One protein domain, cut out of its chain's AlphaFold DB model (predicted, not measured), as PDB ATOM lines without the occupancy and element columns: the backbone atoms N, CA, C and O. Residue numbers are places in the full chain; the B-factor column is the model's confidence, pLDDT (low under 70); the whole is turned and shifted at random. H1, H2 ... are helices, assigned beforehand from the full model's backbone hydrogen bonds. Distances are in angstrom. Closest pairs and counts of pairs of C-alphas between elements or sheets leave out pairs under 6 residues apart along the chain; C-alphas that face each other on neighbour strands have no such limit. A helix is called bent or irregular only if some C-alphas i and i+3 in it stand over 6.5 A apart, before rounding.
ATOM      1  N   TYR A  10      12.553 -32.325 -42.667       65.19
ATOM      2  CA  TYR A  10      13.115 -31.265 -43.512       65.19
ATOM      3  C   TYR A  10      12.345 -31.081 -44.824       65.19
ATOM      4  O   TYR A  10      12.099 -29.962 -45.265       65.19
ATOM      5  N   GLN A  11      11.964 -32.202 -45.441       62.03
ATOM      6  CA  GLN A  11      11.264 -32.210 -46.717       62.03
ATOM      7  C   GLN A  11       9.874 -31.575 -46.598       62.03
ATOM      8  O   GLN A  11       9.473 -30.880 -47.513       62.03
ATOM      9  N   GLU A  12       9.192 -31.732 -45.464       65.19
ATOM     10  CA  GLU A  12       7.881 -31.130 -45.181       65.19
ATOM     11  C   GLU A  12       7.969 -29.597 -45.110       65.19
ATOM     12  O   GLU A  12       7.255 -28.903 -45.827       65.19
ATOM     13  N   THR A  13       8.940 -29.055 -44.366       64.94
ATOM     14  CA  THR A  13       9.173 -27.601 -44.302       64.94
ATOM     15  C   THR A  13       9.557 -27.020 -45.662       64.94
ATOM     16  O   THR A  13       9.139 -25.919 -46.029       64.94
ATOM     17  N   LEU A  14      10.365 -27.755 -46.431       66.00
ATOM     18  CA  LEU A  14      10.692 -27.352 -47.790       66.00
ATOM     19  C   LEU A  14       9.499 -27.475 -48.730       66.00
ATOM     20  O   LEU A  14       9.419 -26.656 -49.629       66.00
ATOM     21  N   LEU A  15       8.615 -28.459 -48.559       64.50
ATOM     22  CA  LEU A  15       7.412 -28.633 -49.373       64.50
ATOM     23  C   LEU A  15       6.463 -27.452 -49.180       64.50
ATOM     24  O   LEU A  15       6.141 -26.805 -50.169       64.50
ATOM     25  N   GLU A  16       6.155 -27.085 -47.932       65.25
ATOM     26  CA  GLU A  16       5.357 -25.889 -47.606       65.25
ATOM     27  C   GLU A  16       5.959 -24.614 -48.216       65.25
ATOM     28  O   GLU A  16       5.267 -23.779 -48.797       65.25
ATOM     29  N   THR A  17       7.281 -24.460 -48.097       61.50
ATOM     30  CA  THR A  17       7.996 -23.310 -48.666       61.50
ATOM     31  C   THR A  17       7.945 -23.357 -50.195       61.50
ATOM     32  O   THR A  17       7.736 -22.348 -50.854       61.50
ATOM     33  N   SER A  18       8.102 -24.539 -50.781       63.47
ATOM     34  CA  SER A  18       8.125 -24.745 -52.224       63.47
ATOM     35  C   SER A  18       6.755 -24.545 -52.874       63.47
ATOM     36  O   SER A  18       6.698 -23.957 -53.947       63.47
ATOM     37  N   GLU A  19       5.667 -24.911 -52.190       64.75
ATOM     38  CA  GLU A  19       4.292 -24.591 -52.586       64.75
ATOM     39  C   GLU A  19       4.042 -23.082 -52.548       64.75
ATOM     40  O   GLU A  19       3.518 -22.528 -53.510       64.75
ATOM     41  N   ALA A  20       4.491 -22.394 -51.492       61.47
ATOM     42  CA  ALA A  20       4.354 -20.941 -51.382       61.47
ATOM     43  C   ALA A  20       5.108 -20.175 -52.487       61.47
ATOM     44  O   ALA A  20       4.670 -19.101 -52.897       61.47
ATOM     45  N   PHE A  21       6.226 -20.721 -52.978       56.31
ATOM     46  CA  PHE A  21       7.047 -20.116 -54.034       56.31
ATOM     47  C   PHE A  21       6.844 -20.741 -55.432       56.31
ATOM     48  O   PHE A  21       7.491 -20.301 -56.381       56.31
ATOM     49  N   GLY A  22       5.977 -21.750 -55.588       68.19
ATOM     50  CA  GLY A  22       5.695 -22.414 -56.872       68.19
ATOM     51  C   GLY A  22       6.886 -23.148 -57.509       68.19
ATOM     52  O   GLY A  22       6.959 -23.277 -58.730       68.19
ATOM     53  N   VAL A  23       7.852 -23.606 -56.711       71.81
ATOM     54  CA  VAL A  23       9.105 -24.233 -57.181       71.81
ATOM     55  C   VAL A  23       9.317 -25.593 -56.518       71.81
ATOM     56  O   VAL A  23       8.601 -25.950 -55.599       71.81
ATOM     57  N   SER A  24      10.294 -26.395 -56.963       72.06
ATOM     58  CA  SER A  24      10.585 -27.688 -56.314       72.06
ATOM     59  C   SER A  24      11.354 -27.519 -54.995       72.06
ATOM     60  O   SER A  24      12.212 -26.641 -54.885       72.06
ATOM     61  N   SER A  25      11.160 -28.414 -54.019       64.00
ATOM     62  CA  SER A  25      11.880 -28.396 -52.727       64.00
ATOM     63  C   SER A  25      13.411 -28.415 -52.875       64.00
ATOM     64  O   SER A  25      14.137 -27.758 -52.126       64.00
ATOM     65  N   ASN A  26      13.922 -29.127 -53.882       66.06
ATOM     66  CA  ASN A  26      15.351 -29.164 -54.199       66.06
ATOM     67  C   ASN A  26      15.853 -27.839 -54.794       66.06
ATOM     68  O   ASN A  26      17.006 -27.460 -54.578       66.06
ATOM     69  N   THR A  27      15.002 -27.134 -55.541       66.31
ATOM     70  CA  THR A  27      15.281 -25.790 -56.058       66.31
ATOM     71  C   THR A  27      15.293 -24.777 -54.918       66.31
ATOM     72  O   THR A  27      16.288 -24.069 -54.784       66.31
ATOM     73  N   VAL A  28      14.286 -24.797 -54.032       66.88
ATOM     74  CA  VAL A  28      14.232 -23.947 -52.827       66.88
ATOM     75  C   VAL A  28      15.489 -24.131 -51.991       66.88
ATOM     76  O   VAL A  28      16.174 -23.165 -51.694       66.88
ATOM     77  N   SER A  29      15.865 -25.371 -51.673       64.62
ATOM     78  CA  SER A  29      17.039 -25.648 -50.842       64.62
ATOM     79  C   SER A  29      18.366 -25.188 -51.465       64.62
ATOM     80  O   SER A  29      19.293 -24.797 -50.750       64.62
ATOM     81  N   ARG A  30      18.493 -25.258 -52.796       67.44
ATOM     82  CA  ARG A  30      19.670 -24.756 -53.518       67.44
ATOM     83  C   ARG A  30      19.680 -23.234 -53.601       67.44
ATOM     84  O   ARG A  30      20.742 -22.654 -53.411       67.44
ATOM     85  N   GLN A  31      18.529 -22.607 -53.828       68.69
ATOM     86  CA  GLN A  31      18.396 -21.151 -53.821       68.69
ATOM     87  C   GLN A  31      18.665 -20.573 -52.435       68.69
ATOM     88  O   GLN A  31      19.431 -19.627 -52.331       68.69
ATOM     89  N   LEU A  32      18.128 -21.178 -51.375       66.19
ATOM     90  CA  LEU A  32      18.376 -20.752 -49.997       66.19
ATOM     91  C   LEU A  32      19.871 -20.787 -49.683       66.19
ATOM     92  O   LEU A  32      20.408 -19.814 -49.175       66.19
ATOM     93  N   LEU A  33      20.578 -21.846 -50.091       64.75
ATOM     94  CA  LEU A  33      22.036 -21.848 -49.999       64.75
ATOM     95  C   LEU A  33      22.704 -20.777 -50.824       64.75
ATOM     96  O   LEU A  33      23.548 -20.072 -50.295       64.75
ATOM     97  N   ALA A  34      22.375 -20.686 -52.108       69.88
ATOM     98  CA  ALA A  34      23.014 -19.727 -52.990       69.88
ATOM     99  C   ALA A  34      22.868 -18.311 -52.418       69.88
ATOM    100  O   ALA A  34      23.863 -17.608 -52.283       69.88
ATOM    101  N   VAL A  35      21.665 -17.951 -51.965       70.06
ATOM    102  CA  VAL A  35      21.356 -16.649 -51.374       70.06
ATOM    103  C   VAL A  35      22.041 -16.468 -50.018       70.06
ATOM    104  O   VAL A  35      22.677 -15.439 -49.807       70.06
ATOM    105  N   THR A  36      21.975 -17.438 -49.100       62.09
ATOM    106  CA  THR A  36      22.608 -17.316 -47.775       62.09
ATOM    107  C   THR A  36      24.131 -17.304 -47.874       62.09
ATOM    108  O   THR A  36      24.773 -16.484 -47.226       62.09
ATOM    109  N   THR A  37      24.731 -18.167 -48.695       66.81
ATOM    110  CA  THR A  37      26.178 -18.190 -48.940       66.81
ATOM    111  C   THR A  37      26.629 -16.907 -49.632       66.81
ATOM    112  O   THR A  37      27.642 -16.343 -49.228       66.81
ATOM    113  N   GLN A  38      25.874 -16.404 -50.616       72.94
ATOM    114  CA  GLN A  38      26.164 -15.130 -51.272       72.94
ATOM    115  C   GLN A  38      26.087 -13.970 -50.282       72.94
ATOM    116  O   GLN A  38      27.042 -13.213 -50.188       72.94
ATOM    117  N   LYS A  39      25.015 -13.868 -49.488       70.38
ATOM    118  CA  LYS A  39      24.865 -12.817 -48.472       70.38
ATOM    119  C   LYS A  39      25.927 -12.905 -47.385       70.38
ATOM    120  O   LYS A  39      26.456 -11.882 -46.979       70.38
ATOM    121  N   LEU A  40      26.284 -14.108 -46.938       70.00
ATOM    122  CA  LEU A  40      27.357 -14.304 -45.965       70.00
ATOM    123  C   LEU A  40      28.713 -13.891 -46.539       70.00
ATOM    124  O   LEU A  40      29.498 -13.257 -45.841       70.00
ATOM    125  N   LYS A  41      28.988 -14.234 -47.801       71.06
ATOM    126  CA  LYS A  41      30.194 -13.799 -48.509       71.06
ATOM    127  C   LYS A  41      30.229 -12.275 -48.617       71.06
ATOM    128  O   LYS A  41      31.211 -11.670 -48.218       71.06
ATOM    129  N   GLU A  42      29.122 -11.666 -49.031       75.44
ATOM    130  CA  GLU A  42      28.940 -10.213 -49.098       75.44
ATOM    131  C   GLU A  42      29.165  -9.556 -47.727       75.44
ATOM    132  O   GLU A  42      29.894  -8.583 -47.623       75.44
ATOM    133  N   PHE A  43      28.628 -10.117 -46.641       72.94
ATOM    134  CA  PHE A  43      28.849  -9.607 -45.285       72.94
ATOM    135  C   PHE A  43      30.292  -9.756 -44.798       72.94
ATOM    136  O   PHE A  43      30.769  -8.891 -44.068       72.94
ATOM    137  N   LYS A  44      30.969 -10.850 -45.160       63.38
ATOM    138  CA  LYS A  44      32.350 -11.128 -44.743       63.38
ATOM    139  C   LYS A  44      33.389 -10.352 -45.543       63.38
ATOM    140  O   LYS A  44      34.452 -10.064 -45.010       63.38
ATOM    141  N   GLU A  45      33.109 -10.103 -46.816       81.12
ATOM    142  CA  GLU A  45      34.059  -9.529 -47.772       81.12
ATOM    143  C   GLU A  45      33.714  -8.089 -48.151       81.12
ATOM    144  O   GLU A  45      34.510  -7.450 -48.836       81.12
ATOM    145  N   ARG A  46      32.554  -7.556 -47.725       76.00
ATOM    146  CA  ARG A  46      32.247  -6.140 -47.941       76.00
ATOM    147  C   ARG A  46      33.357  -5.298 -47.348       76.00
ATOM    148  O   ARG A  46      33.784  -5.508 -46.211       76.00
ATOM    149  N   ASP A  47      33.748  -4.296 -48.112       76.62
ATOM    150  CA  ASP A  47      34.584  -3.246 -47.585       76.62
ATOM    151  C   ASP A  47      33.824  -2.528 -46.458       76.62
ATOM    152  O   ASP A  47      32.692  -2.056 -46.622       76.62
ATOM    153  N   LEU A  48      34.436  -2.528 -45.277       73.94
ATOM    154  CA  LEU A  48      33.929  -1.846 -44.093       73.94
ATOM    155  C   LEU A  48      34.589  -0.478 -43.910       73.94
ATOM    156  O   LEU A  48      34.187   0.247 -43.010       73.94
ATOM    157  N   SER A  49      35.552  -0.095 -44.754       76.38
ATOM    158  CA  SER A  49      36.261   1.185 -44.645       76.38
ATOM    159  C   SER A  49      35.321   2.394 -44.775       76.38
ATOM    160  O   SER A  49      35.470   3.374 -44.050       76.38
ATOM    161  N   GLY A  50      34.297   2.291 -45.631       66.25
ATOM    162  CA  GLY A  50      33.215   3.276 -45.760       66.25
ATOM    163  C   GLY A  50      32.045   3.063 -44.791       66.25
ATOM    164  O   GLY A  50      31.124   3.877 -44.738       66.25
ATOM    165  N   VAL A  51      32.051   1.972 -44.020       57.38
ATOM    166  CA  VAL A  51      31.054   1.718 -42.979       57.38
ATOM    167  C   VAL A  51      31.539   2.400 -41.716       57.38
ATOM    168  O   VAL A  51      32.449   1.916 -41.056       57.38
ATOM    169  N   ARG A  52      30.906   3.511 -41.345       52.91
ATOM    170  CA  ARG A  52      31.029   4.069 -39.994       52.91
ATOM    171  C   ARG A  52      30.024   3.336 -39.108       52.91
ATOM    172  O   ARG A  52      28.841   3.661 -39.185       52.91
ATOM    173  N   PRO A  53      30.404   2.300 -38.333       48.03
ATOM    174  CA  PRO A  53      29.439   1.585 -37.514       48.03
ATOM    175  C   PRO A  53      28.859   2.539 -36.462       48.03
ATOM    176  O   PRO A  53      29.521   2.950 -35.516       48.03
ATOM    177  N   ILE A  54      27.597   2.893 -36.680       46.09
ATOM    178  CA  ILE A  54      26.739   3.754 -35.853       46.09
ATOM    179  C   ILE A  54      26.515   3.123 -34.465       46.09
ATOM    180  O   ILE A  54      26.499   3.813 -33.449       46.09
ATOM    181  N   ALA A  55      26.412   1.792 -34.426       42.41
ATOM    182  CA  ALA A  55      26.353   0.974 -33.223       42.41
ATOM    183  C   ALA A  55      26.807  -0.451 -33.572       42.41
ATOM    184  O   ALA A  55      26.260  -1.071 -34.485       42.41
ATOM    185  N   ILE A  56      27.787  -0.989 -32.847       46.53
ATOM    186  CA  ILE A  56      28.062  -2.427 -32.869       46.53
ATOM    187  C   ILE A  56      27.246  -3.031 -31.730       46.53
ATOM    188  O   ILE A  56      27.498  -2.724 -30.565       46.53
ATOM    189  N   LEU A  57      26.273  -3.887 -32.051       44.66
ATOM    190  CA  LEU A  57      25.603  -4.727 -31.056       44.66
ATOM    191  C   LEU A  57      26.550  -5.870 -30.651       44.66
ATOM    192  O   LEU A  57      26.338  -7.037 -30.963       44.66
ATOM    193  N   ILE A  58      27.649  -5.503 -30.004       48.69
ATOM    194  CA  ILE A  58      28.260  -6.338 -28.974       48.69
ATOM    195  C   ILE A  58      27.372  -6.132 -27.738       48.69
ATOM    196  O   ILE A  58      26.691  -5.112 -27.656       48.69
ATOM    197  N   ASP A  59      27.335  -7.093 -26.823       50.41
ATOM    198  CA  ASP A  59      26.538  -7.184 -25.579       50.41
ATOM    199  C   ASP A  59      26.656  -5.986 -24.585       50.41
ATOM    200  O   ASP A  59      26.571  -6.122 -23.371       50.41
ATOM    201  N   THR A  60      26.929  -4.775 -25.071       45.94
ATOM    202  CA  THR A  60      27.263  -3.562 -24.327       45.94
ATOM    203  C   THR A  60      26.827  -2.272 -25.053       45.94
ATOM    204  O   THR A  60      27.484  -1.237 -24.924       45.94
ATOM    205  N   LEU A  61      25.682  -2.236 -25.761       49.75
ATOM    206  CA  LEU A  61      25.025  -0.954 -26.105       49.75
ATOM    207  C   LEU A  61      24.413  -0.313 -24.849       49.75
ATOM    208  O   LEU A  61      23.199  -0.250 -24.664       49.75
ATOM    209  N   HIS A  62      25.282   0.180 -23.969       52.06
ATOM    210  CA  HIS A  62      24.898   0.804 -22.709       52.06
ATOM    211  C   HIS A  62      25.016   2.338 -22.715       52.06
ATOM    212  O   HIS A  62      24.772   2.956 -21.679       52.06
ATOM    213  N   ARG A  63      25.382   2.983 -23.839       51.28
ATOM    214  CA  ARG A  63      25.850   4.389 -23.816       51.28
ATOM    215  C   ARG A  63      25.205   5.418 -24.753       51.28
ATOM    216  O   ARG A  63      25.748   6.512 -24.857       51.28
ATOM    217  N   GLN A  64      24.034   5.186 -25.350       56.81
ATOM    218  CA  GLN A  64      23.355   6.260 -26.102       56.81
ATOM    219  C   GLN A  64      21.908   6.518 -25.677       56.81
ATOM    220  O   GLN A  64      21.207   5.634 -25.184       56.81
ATOM    221  N   LYS A  65      21.502   7.785 -25.857       61.88
ATOM    222  CA  LYS A  65      20.194   8.383 -25.553       61.88
ATOM    223  C   LYS A  65      19.097   7.798 -26.455       61.88
ATOM    224  O   LYS A  65      18.533   8.493 -27.291       61.88
ATOM    225  N   LEU A  66      18.813   6.508 -26.307       66.94
ATOM    226  CA  LEU A  66      17.721   5.856 -27.021       66.94
ATOM    227  C   LEU A  66      16.378   6.253 -26.387       66.94
ATOM    228  O   LEU A  66      16.229   6.136 -25.162       66.94
ATOM    229  N   PRO A  67      15.397   6.705 -27.181       67.94
ATOM    230  CA  PRO A  67      14.105   7.123 -26.665       67.94
ATOM    231  C   PRO A  67      13.272   5.935 -26.155       67.94
ATOM    232  O   PRO A  67      13.233   4.853 -26.747       67.94
ATOM    233  N   GLY A  68      12.589   6.167 -25.029       74.50
ATOM    234  CA  GLY A  68      11.411   5.430 -24.565       74.50
ATOM    235  C   GLY A  68      11.411   3.909 -24.768       74.50
ATOM    236  O   GLY A  68      12.161   3.165 -24.133       74.50
ATOM    237  N   VAL A  69      10.469   3.441 -25.593       74.44
ATOM    238  CA  VAL A  69      10.160   2.014 -25.788       74.44
ATOM    239  C   VAL A  69      11.205   1.319 -26.665       74.44
ATOM    240  O   VAL A  69      11.511   0.152 -26.417       74.44
ATOM    241  N   LEU A  70      11.810   2.044 -27.610       74.56
ATOM    242  CA  LEU A  70      12.844   1.524 -28.500       74.56
ATOM    243  C   LEU A  70      14.088   1.081 -27.714       74.56
ATOM    244  O   LEU A  70      14.643   0.012 -27.973       74.56
ATOM    245  N   ARG A  71      14.456   1.830 -26.664       76.31
ATOM    246  CA  ARG A  71      15.539   1.457 -25.739       76.31
ATOM    247  C   ARG A  71      15.333   0.074 -25.119       76.31
ATOM    248  O   ARG A  71      16.278  -0.699 -25.032       76.31
ATOM    249  N   LYS A  72      14.106  -0.273 -24.715       76.38
ATOM    250  CA  LYS A  72      13.828  -1.580 -24.092       76.38
ATOM    251  C   LYS A  72      14.115  -2.738 -25.044       76.38
ATOM    252  O   LYS A  72      14.581  -3.778 -24.597       76.38
ATOM    253  N   THR A  73      13.835  -2.564 -26.335       74.06
ATOM    254  CA  THR A  73      14.122  -3.588 -27.342       74.06
ATOM    255  C   THR A  73      15.608  -3.630 -27.688       74.06
ATOM    256  O   THR A  73      16.177  -4.717 -27.696       74.06
ATOM    257  N   LEU A  74      16.246  -2.476 -27.908       72.25
ATOM    258  CA  LEU A  74      17.647  -2.394 -28.350       72.25
ATOM    259  C   LEU A  74      18.683  -2.677 -27.251       72.25
ATOM    260  O   LEU A  74      19.811  -3.033 -27.565       72.25
ATOM    261  N   THR A  75      18.317  -2.541 -25.974       73.12
ATOM    262  CA  THR A  75      19.166  -2.925 -24.830       73.12
ATOM    263  C   THR A  75      18.948  -4.387 -24.406       73.12
ATOM    264  O   THR A  75      19.559  -4.847 -23.451       73.12
ATOM    265  N   SER A  76      18.079  -5.133 -25.096       73.06
ATOM    266  CA  SER A  76      17.833  -6.551 -24.818       73.06
ATOM    267  C   SER A  76      18.348  -7.439 -25.945       73.06
ATOM    268  O   SER A  76      18.213  -7.111 -27.122       73.06
ATOM    269  N   THR A  77      18.848  -8.615 -25.591       73.94
ATOM    270  CA  THR A  77      19.215  -9.691 -26.524       73.94
ATOM    271  C   THR A  77      18.023 -10.582 -26.892       73.94
ATOM    272  O   THR A  77      18.152 -11.459 -27.746       73.94
ATOM    273  N   ASN A  78      16.838 -10.327 -26.318       78.25
ATOM    274  CA  ASN A  78      15.622 -11.129 -26.493       78.25
ATOM    275  C   ASN A  78      15.295 -11.505 -27.950       78.25
ATOM    276  O   ASN A  78      14.958 -12.667 -28.181       78.25
ATOM    277  N   PRO A  79      15.364 -10.597 -28.947       74.69
ATOM    278  CA  PRO A  79      15.068 -10.970 -30.333       74.69
ATOM    279  C   PRO A  79      16.014 -12.053 -30.867       74.69
ATOM    280  O   PRO A  79      15.574 -13.008 -31.505       74.69
ATOM    281  N   ILE A  80      17.306 -11.936 -30.558       77.56
ATOM    282  CA  ILE A  80      18.341 -12.881 -30.986       77.56
ATOM    283  C   ILE A  80      18.189 -14.193 -30.211       77.56
ATOM    284  O   ILE A  80      18.156 -15.268 -30.808       77.56
ATOM    285  N   GLU A  81      18.017 -14.122 -28.892       81.19
ATOM    286  CA  GLU A  81      17.823 -15.299 -28.044       81.19
ATOM    287  C   GLU A  81      16.572 -16.096 -28.420       81.19
ATOM    288  O   GLU A  81      16.622 -17.325 -28.464       81.19
ATOM    289  N   SER A  82      15.473 -15.416 -28.759       81.94
ATOM    290  CA  SER A  82      14.222 -16.048 -29.184       81.94
ATOM    291  C   SER A  82      14.382 -16.816 -30.501       81.94
ATOM    292  O   SER A  82      13.957 -17.974 -30.601       81.94
ATOM    293  N   ILE A  83      15.060 -16.221 -31.489       81.69
ATOM    294  CA  ILE A  83      15.361 -16.882 -32.765       81.69
ATOM    295  C   ILE A  83      16.281 -18.084 -32.533       81.69
ATOM    296  O   ILE A  83      15.962 -19.195 -32.957       81.69
ATOM    297  N   PHE A  84      17.398 -17.900 -31.822       85.94
ATOM    298  CA  PHE A  84      18.368 -18.975 -31.602       85.94
ATOM    299  C   PHE A  84      17.864 -20.075 -30.662       85.94
ATOM    300  O   PHE A  84      18.309 -21.214 -30.783       85.94
ATOM    301  N   SER A  85      16.910 -19.790 -29.772       85.00
ATOM    302  CA  SER A  85      16.189 -20.833 -29.032       85.00
ATOM    303  C   SER A  85      15.414 -21.732 -29.987       85.00
ATOM    304  O   SER A  85      15.523 -22.952 -29.906       85.00
ATOM    305  N   THR A  86      14.700 -21.140 -30.947       82.81
ATOM    306  CA  THR A  86      13.951 -21.897 -31.957       82.81
ATOM    307  C   THR A  86      14.887 -22.690 -32.868       82.81
ATOM    308  O   THR A  86      14.600 -23.845 -33.170       82.81
ATOM    309  N   VAL A  87      16.036 -22.120 -33.253       84.44
ATOM    310  CA  VAL A  87      17.078 -22.842 -34.004       84.44
ATOM    311  C   VAL A  87      17.564 -24.063 -33.229       84.44
ATOM    312  O   VAL A  87      17.541 -25.161 -33.776       84.44
ATOM    313  N   ARG A  88      17.928 -23.917 -31.949       85.44
ATOM    314  CA  ARG A  88      18.370 -25.049 -31.115       85.44
ATOM    315  C   ARG A  88      17.293 -26.125 -30.966       85.44
ATOM    316  O   ARG A  88      17.609 -27.308 -31.066       85.44
ATOM    317  N   ASP A  89      16.035 -25.729 -30.790       84.19
ATOM    318  CA  ASP A  89      14.909 -26.663 -30.671       84.19
ATOM    319  C   ASP A  89      14.620 -27.402 -31.987       84.19
ATOM    320  O   ASP A  89      14.281 -28.590 -31.993       84.19
ATOM    321  N   CYS A  90      14.741 -26.705 -33.119       80.44
ATOM    322  CA  CYS A  90      14.520 -27.278 -34.443       80.44
ATOM    323  C   CYS A  90      15.675 -28.195 -34.853       80.44
ATOM    324  O   CYS A  90      15.432 -29.297 -35.333       80.44
ATOM    325  N   GLU A  91      16.918 -27.763 -34.639       83.19
ATOM    326  CA  GLU A  91      18.130 -28.464 -35.066       83.19
ATOM    327  C   GLU A  91      18.635 -29.501 -34.051       83.19
ATOM    328  O   GLU A  91      19.503 -30.308 -34.383       83.19
ATOM    329  N   GLY A  92      18.084 -29.559 -32.833       83.00
ATOM    330  CA  GLY A  92      18.555 -30.450 -31.761       83.00
ATOM    331  C   GLY A  92      18.546 -31.950 -32.105       83.00
ATOM    332  O   GLY A  92      19.277 -32.746 -31.501       83.00
ATOM    333  N   ASN A  93      17.769 -32.350 -33.116       79.38
ATOM    334  CA  ASN A  93      17.709 -33.721 -33.631       79.38
ATOM    335  C   ASN A  93      18.743 -34.023 -34.728       79.38
ATOM    336  O   ASN A  93      18.920 -35.184 -35.105       79.38
ATOM    337  N   ILE A  94      19.454 -33.017 -35.236       82.12
ATOM    338  CA  ILE A  94      20.489 -33.183 -36.254       82.12
ATOM    339  C   ILE A  94      21.787 -33.591 -35.558       82.12
ATOM    340  O   ILE A  94      22.499 -32.779 -34.980       82.12
ATOM    341  N   LYS A  95      22.106 -34.888 -35.603       82.69
ATOM    342  CA  LYS A  95      23.301 -35.433 -34.930       82.69
ATOM    343  C   LYS A  95      24.567 -35.409 -35.786       82.69
ATOM    344  O   LYS A  95      25.661 -35.556 -35.254       82.69
ATOM    345  N   ARG A  96      24.436 -35.268 -37.111       84.19
ATOM    346  CA  ARG A  96      25.570 -35.239 -38.050       84.19
ATOM    347  C   ARG A  96      25.310 -34.273 -39.200       84.19
ATOM    348  O   ARG A  96      24.501 -34.561 -40.082       84.19
ATOM    349  N   TYR A  97      26.052 -33.173 -39.219       84.56
ATOM    350  CA  TYR A  97      26.169 -32.303 -40.385       84.56
ATOM    351  C   TYR A  97      27.190 -32.890 -41.362       84.56
ATOM    352  O   TYR A  97      28.293 -33.250 -40.965       84.56
ATOM    353  N   ARG A  98      26.824 -33.007 -42.643       83.81
ATOM    354  CA  ARG A  98      27.711 -33.571 -43.681       83.81
ATOM    355  C   ARG A  98      28.585 -32.526 -44.375       83.81
ATOM    356  O   ARG A  98      29.546 -32.883 -45.041       83.81
ATOM    357  N   SER A  99      28.226 -31.250 -44.264       81.69
ATOM    358  CA  SER A  99      28.953 -30.124 -44.853       81.69
ATOM    359  C   SER A  99      28.449 -28.800 -44.278       81.69
ATOM    360  O   SER A  99      27.338 -28.735 -43.743       81.69
ATOM    361  N   SER A 100      29.227 -27.731 -44.455       77.00
ATOM    362  CA  SER A 100      28.798 -26.353 -44.165       77.00
ATOM    363  C   SER A 100      27.567 -25.945 -44.981       77.00
ATOM    364  O   SER A 100      26.678 -25.260 -44.490       77.00
ATOM    365  N   ALA A 101      27.457 -26.442 -46.212       75.44
ATOM    366  CA  ALA A 101      26.267 -26.279 -47.038       75.44
ATOM    367  C   ALA A 101      25.038 -26.982 -46.426       75.44
ATOM    368  O   ALA A 101      23.910 -26.521 -46.560       75.44
ATOM    369  N   MET A 102      25.200 -28.110 -45.736       80.50
ATOM    370  CA  MET A 102      24.075 -28.729 -45.034       80.50
ATOM    371  C   MET A 102      23.646 -27.893 -43.823       80.50
ATOM    372  O   MET A 102      22.450 -27.683 -43.649       80.50
ATOM    373  N   SER A 103      24.585 -27.387 -43.016       80.00
ATOM    374  CA  SER A 103      24.245 -26.562 -41.847       80.00
ATOM    375  C   SER A 103      23.610 -25.224 -42.235       80.00
ATOM    376  O   SER A 103      22.618 -24.827 -41.636       80.00
ATOM    377  N   GLN A 104      24.095 -24.568 -43.293       79.06
ATOM    378  CA  GLN A 104      23.510 -23.319 -43.795       79.06
ATOM    379  C   GLN A 104      22.080 -23.498 -44.327       79.06
ATOM    380  O   GLN A 104      21.246 -22.622 -44.114       79.06
ATOM    381  N   ARG A 105      21.762 -24.637 -44.967       75.75
ATOM    382  CA  ARG A 105      20.383 -24.969 -45.382       75.75
ATOM    383  C   ARG A 105      19.441 -25.063 -44.197       75.75
ATOM    384  O   ARG A 105      18.342 -24.518 -44.248       75.75
ATOM    385  N   TRP A 106      19.871 -25.781 -43.166       80.44
ATOM    386  CA  TRP A 106      19.100 -25.977 -41.947       80.44
ATOM    387  C   TRP A 106      18.836 -24.657 -41.247       80.44
ATOM    388  O   TRP A 106      17.673 -24.289 -41.080       80.44
ATOM    389  N   LEU A 107      19.902 -23.898 -41.001       81.88
ATOM    390  CA  LEU A 107      19.814 -22.588 -40.385       81.88
ATOM    391  C   LEU A 107      18.895 -21.664 -41.189       81.88
ATOM    392  O   LEU A 107      17.960 -21.100 -40.633       81.88
ATOM    393  N   GLY A 108      19.098 -21.551 -42.504       77.31
ATOM    394  CA  GLY A 108      18.277 -20.693 -43.360       77.31
ATOM    395  C   GLY A 108      16.798 -21.095 -43.385       77.31
ATOM    396  O   GLY A 108      15.927 -20.232 -43.335       77.31
ATOM    397  N   THR A 109      16.501 -22.398 -43.384       76.25
ATOM    398  CA  THR A 109      15.119 -22.906 -43.340       76.25
ATOM    399  C   THR A 109      14.441 -22.563 -42.013       76.25
ATOM    400  O   THR A 109      13.293 -22.122 -41.997       76.25
ATOM    401  N   VAL A 110      15.147 -22.736 -40.892       79.06
ATOM    402  CA  VAL A 110      14.598 -22.406 -39.572       79.06
ATOM    403  C   VAL A 110      14.446 -20.894 -39.407       79.06
ATOM    404  O   VAL A 110      13.420 -20.451 -38.902       79.06
ATOM    405  N   LEU A 111      15.399 -20.090 -39.887       79.44
ATOM    406  CA  LEU A 111      15.294 -18.628 -39.866       79.44
ATOM    407  C   LEU A 111      14.097 -18.122 -40.683       79.44
ATOM    408  O   LEU A 111      13.358 -17.272 -40.193       79.44
ATOM    409  N   LEU A 112      13.853 -18.690 -41.868       76.38
ATOM    410  CA  LEU A 112      12.674 -18.376 -42.682       76.38
ATOM    411  C   LEU A 112      11.367 -18.738 -41.960       76.38
ATOM    412  O   LEU A 112      10.366 -18.032 -42.054       76.38
ATOM    413  N   HIS A 113      11.356 -19.832 -41.194       76.50
ATOM    414  CA  HIS A 113      10.212 -20.151 -40.343       76.50
ATOM    415  C   HIS A 113      10.044 -19.148 -39.194       76.50
ATOM    416  O   HIS A 113       8.927 -18.697 -38.938       76.50
ATOM    417  N   CYS A 114      11.139 -18.793 -38.515       76.00
ATOM    418  CA  CYS A 114      11.141 -17.820 -37.423       76.00
ATOM    419  C   CYS A 114      10.638 -16.446 -37.877       76.00
ATOM    420  O   CYS A 114       9.965 -15.775 -37.097       76.00
ATOM    421  N   GLU A 115      10.906 -16.053 -39.127       76.62
ATOM    422  CA  GLU A 115      10.440 -14.794 -39.719       76.62
ATOM    423  C   GLU A 115       8.924 -14.605 -39.572       76.62
ATOM    424  O   GLU A 115       8.472 -13.528 -39.188       76.62
ATOM    425  N   LYS A 116       8.139 -15.676 -39.753       76.62
ATOM    426  CA  LYS A 116       6.669 -15.647 -39.620       76.62
ATOM    427  C   LYS A 116       6.196 -15.242 -38.217       76.62
ATOM    428  O   LYS A 116       5.055 -14.817 -38.052       76.62
ATOM    429  N   GLY A 117       7.041 -15.413 -37.198       74.75
ATOM    430  CA  GLY A 117       6.763 -15.044 -35.809       74.75
ATOM    431  C   GLY A 117       7.313 -13.678 -35.395       74.75
ATOM    432  O   GLY A 117       7.034 -13.230 -34.278       74.75
ATOM    433  N   LEU A 118       8.092 -13.015 -36.257       79.69
ATOM    434  CA  LEU A 118       8.674 -11.715 -35.949       79.69
ATOM    435  C   LEU A 118       7.594 -10.634 -35.930       79.69
ATOM    436  O   LEU A 118       6.664 -10.607 -36.734       79.69
ATOM    437  N   ARG A 119       7.724  -9.721 -34.969       80.31
ATOM    438  CA  ARG A 119       6.835  -8.569 -34.800       80.31
ATOM    439  C   ARG A 119       7.625  -7.297 -35.057       80.31
ATOM    440  O   ARG A 119       8.834  -7.270 -34.824       80.31
ATOM    441  N   ARG A 120       6.934  -6.234 -35.480       78.75
ATOM    442  CA  ARG A 120       7.545  -4.902 -35.592       78.75
ATOM    443  C   ARG A 120       8.211  -4.520 -34.271       78.75
ATOM    444  O   ARG A 120       7.669  -4.778 -33.190       78.75
ATOM    445  N   VAL A 121       9.389  -3.911 -34.376       79.44
ATOM    446  CA  VAL A 121      10.104  -3.359 -33.226       79.44
ATOM    447  C   VAL A 121       9.219  -2.301 -32.578       79.44
ATOM    448  O   VAL A 121       8.620  -1.467 -33.251       79.44
ATOM    449  N   LYS A 122       9.091  -2.351 -31.253       78.25
ATOM    450  CA  LYS A 122       8.292  -1.359 -30.538       78.25
ATOM    451  C   LYS A 122       9.043  -0.028 -30.522       78.25
ATOM    452  O   LYS A 122      10.197   0.006 -30.105       78.25
ATOM    453  N   GLY A 123       8.372   1.050 -30.922       76.44
ATOM    454  CA  GLY A 123       9.018   2.356 -31.088       76.44
ATOM    455  C   GLY A 123       9.862   2.443 -32.361       76.44
ATOM    456  O   GLY A 123      10.819   3.203 -32.407       76.44
ATOM    457  N   ASP A 124       9.537   1.658 -33.392       80.25
ATOM    458  CA  ASP A 124      10.244   1.685 -34.674       80.25
ATOM    459  C   ASP A 124      10.168   3.036 -35.397       80.25
ATOM    460  O   ASP A 124      11.085   3.378 -36.138       80.25
ATOM    461  N   MET A 125       9.135   3.840 -35.137       81.69
ATOM    462  CA  MET A 125       9.050   5.212 -35.652       81.69
ATOM    463  C   MET A 125      10.193   6.111 -35.157       81.69
ATOM    464  O   MET A 125      10.613   7.013 -35.876       81.69
ATOM    465  N   ASP A 126      10.741   5.835 -33.971       80.31
ATOM    466  CA  ASP A 126      11.831   6.627 -33.395       80.31
ATOM    467  C   ASP A 126      13.198   6.276 -34.012       80.31
ATOM    468  O   ASP A 126      14.173   7.000 -33.807       80.31
ATOM    469  N   ILE A 127      13.290   5.187 -34.792       78.25
ATOM    470  CA  ILE A 127      14.551   4.720 -35.394       78.25
ATOM    471  C   ILE A 127      15.149   5.791 -36.309       78.25
ATOM    472  O   ILE A 127      16.355   6.019 -36.259       78.25
ATOM    473  N   ALA A 128      14.328   6.482 -37.102       79.19
ATOM    474  CA  ALA A 128      14.806   7.535 -37.998       79.19
ATOM    475  C   ALA A 128      15.476   8.686 -37.225       79.19
ATOM    476  O   ALA A 128      16.565   9.126 -37.585       79.19
ATOM    477  N   GLY A 129      14.872   9.126 -36.115       77.94
ATOM    478  CA  GLY A 129      15.441  10.172 -35.260       77.94
ATOM    479  C   GLY A 129      16.712   9.728 -34.533       77.94
ATOM    480  O   GLY A 129      17.642  10.518 -34.365       77.94
ATOM    481  N   VAL A 130      16.788   8.450 -34.147       75.69
ATOM    482  CA  VAL A 130      18.008   7.857 -33.584       75.69
ATOM    483  C   VAL A 130      19.141   7.859 -34.610       75.69
ATOM    484  O   VAL A 130      20.243   8.252 -34.252       75.69
ATOM    485  N   ILE A 131      18.887   7.492 -35.871       77.62
ATOM    486  CA  ILE A 131      19.908   7.518 -36.935       77.62
ATOM    487  C   ILE A 131      20.494   8.927 -37.083       77.62
ATOM    488  O   ILE A 131      21.704   9.085 -36.951       77.62
ATOM    489  N   VAL A 132      19.639   9.945 -37.223       77.50
ATOM    490  CA  VAL A 132      20.068  11.352 -37.337       77.50
ATOM    491  C   VAL A 132      20.885  11.794 -36.120       77.50
ATOM    492  O   VAL A 132      21.925  12.430 -36.256       77.50
ATOM    493  N   THR A 133      20.441  11.433 -34.911       75.50
ATOM    494  CA  THR A 133      21.159  11.776 -33.671       75.50
ATOM    495  C   THR A 133      22.557  11.163 -33.653       75.50
ATOM    496  O   THR A 133      23.508  11.789 -33.188       75.50
ATOM    497  N   ILE A 134      22.696   9.927 -34.130       70.69
ATOM    498  CA  ILE A 134      23.991   9.252 -34.141       70.69
ATOM    499  C   ILE A 134      24.906   9.846 -35.213       70.69
ATOM    500  O   ILE A 134      26.084  10.051 -34.929       70.69
ATOM    501  N   GLU A 135      24.379  10.181 -36.391       72.94
ATOM    502  CA  GLU A 135      25.128  10.882 -37.444       72.94
ATOM    503  C   GLU A 135      25.687  12.219 -36.931       72.94
ATOM    504  O   GLU A 135      26.880  12.478 -37.062       72.94
ATOM    505  N   GLN A 136      24.874  13.008 -36.222       72.12
ATOM    506  CA  GLN A 136      25.306  14.274 -35.614       72.12
ATOM    507  C   GLN A 136      26.412  14.099 -34.563       72.12
ATOM    508  O   GLN A 136      27.350  14.891 -34.503       72.12
ATOM    509  N   VAL A 137      26.325  13.064 -33.719       67.88
ATOM    510  CA  VAL A 137      27.371  12.765 -32.723       67.88
ATOM    511  C   VAL A 137      28.673  12.326 -33.397       67.88
ATOM    512  O   VAL A 137      29.746  12.617 -32.880       67.88
ATOM    513  N   GLN A 138      28.588  11.639 -34.536       59.97
ATOM    514  CA  GLN A 138      29.752  11.204 -35.308       59.97
ATOM    515  C   GLN A 138      30.423  12.336 -36.091       59.97
ATOM    516  O   GLN A 138      31.614  12.244 -36.351       59.97
ATOM    517  N   GLU A 139      29.690  13.377 -36.486       66.38
ATOM    518  CA  GLU A 139      30.264  14.564 -37.141       66.38
ATOM    519  C   GLU A 139      30.950  15.518 -36.152       66.38
ATOM    520  O   GLU A 139      31.831  16.281 -36.540       66.38
ATOM    521  N   ALA A 140      30.559  15.472 -34.877       58.25
ATOM    522  CA  ALA A 140      31.133  16.289 -33.811       58.25
ATOM    523  C   ALA A 140      32.377  15.669 -33.133       58.25
ATOM    524  O   ALA A 140      32.931  16.292 -32.223       58.25
ATOM    525  N   ALA A 141      32.782  14.457 -33.528       49.09
ATOM    526  CA  ALA A 141      33.891  13.681 -32.962       49.09
ATOM    527  C   ALA A 141      35.032  13.514 -33.973       49.09
ATOM    528  O   ALA A 141      36.201  13.542 -33.527       49.09
TER     529      ALA A 141
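This is residues 10 to 141 of the 141 residues of an uncharacterized protein of Acidobacteria bacterium (UniProt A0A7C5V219). An open frame of helices with a hollow middle: H5 crosses between H2 and H4 at one end, where H1 packs on H2; H3 and H6 make the other end. The printed part has 132 residues with six named helices, H1 to H6, and no named strand: all helix, mostly crossed. It is loose, with a radius of gyration of the C-alphas of 18.6 A, and spans 52 by 32 by 31 A.

H1, residues 10 to 21, touches residues 25 to 29 alone of H2, residues 25 to 45, about perpendicular at 88 degrees; the closest C-alphas, of Leu 14 and Ser 25, are 5.2 A apart. H2 touches H5, residues 100 to 115, with residues 29 to 37 alone, about perpendicular at 82 degrees; the closest C-alphas, of Leu 33 and Arg 105, are 5.8 A apart. H4, residues 78 to 91, touches H5 at a steep tilt of 55 degrees, opposite ways; the closest C-alphas, of Val 87 and Val 110, are 6.1 A apart. H3, residues 68 to 74, only just touches residues 124 to 127 alone of H6, residues 124 to 139, with 3 pairs of C-alphas within 8 A; the closest, of Leu 70 and Asp 124, are 6.7 A apart. Every O i to N i+4 pair is within hydrogen-bond range in H1, H2, H4 and H5, against 10 of 12 in H6 and 1 of 3 in H3, where 3 of 4 O i to N i+3 pairs are.

H1 begins at C-alpha 10 (13.115, -31.265, -43.512). H2 is 29.5 A long. H6, 23.9 A, ends at C-alpha 139 (30.264, 14.564, -37.141) and is only just irregular: C-alphas 125 and 128 are 6.6 A apart.

The printed part has no cut; the link H2 to H3 is long, and residues 38 to 51, of which 38 to 45 belong to H2, stand free. Mean pLDDT of the printed part is 71.2, with residues 50 to 67 among those under 70.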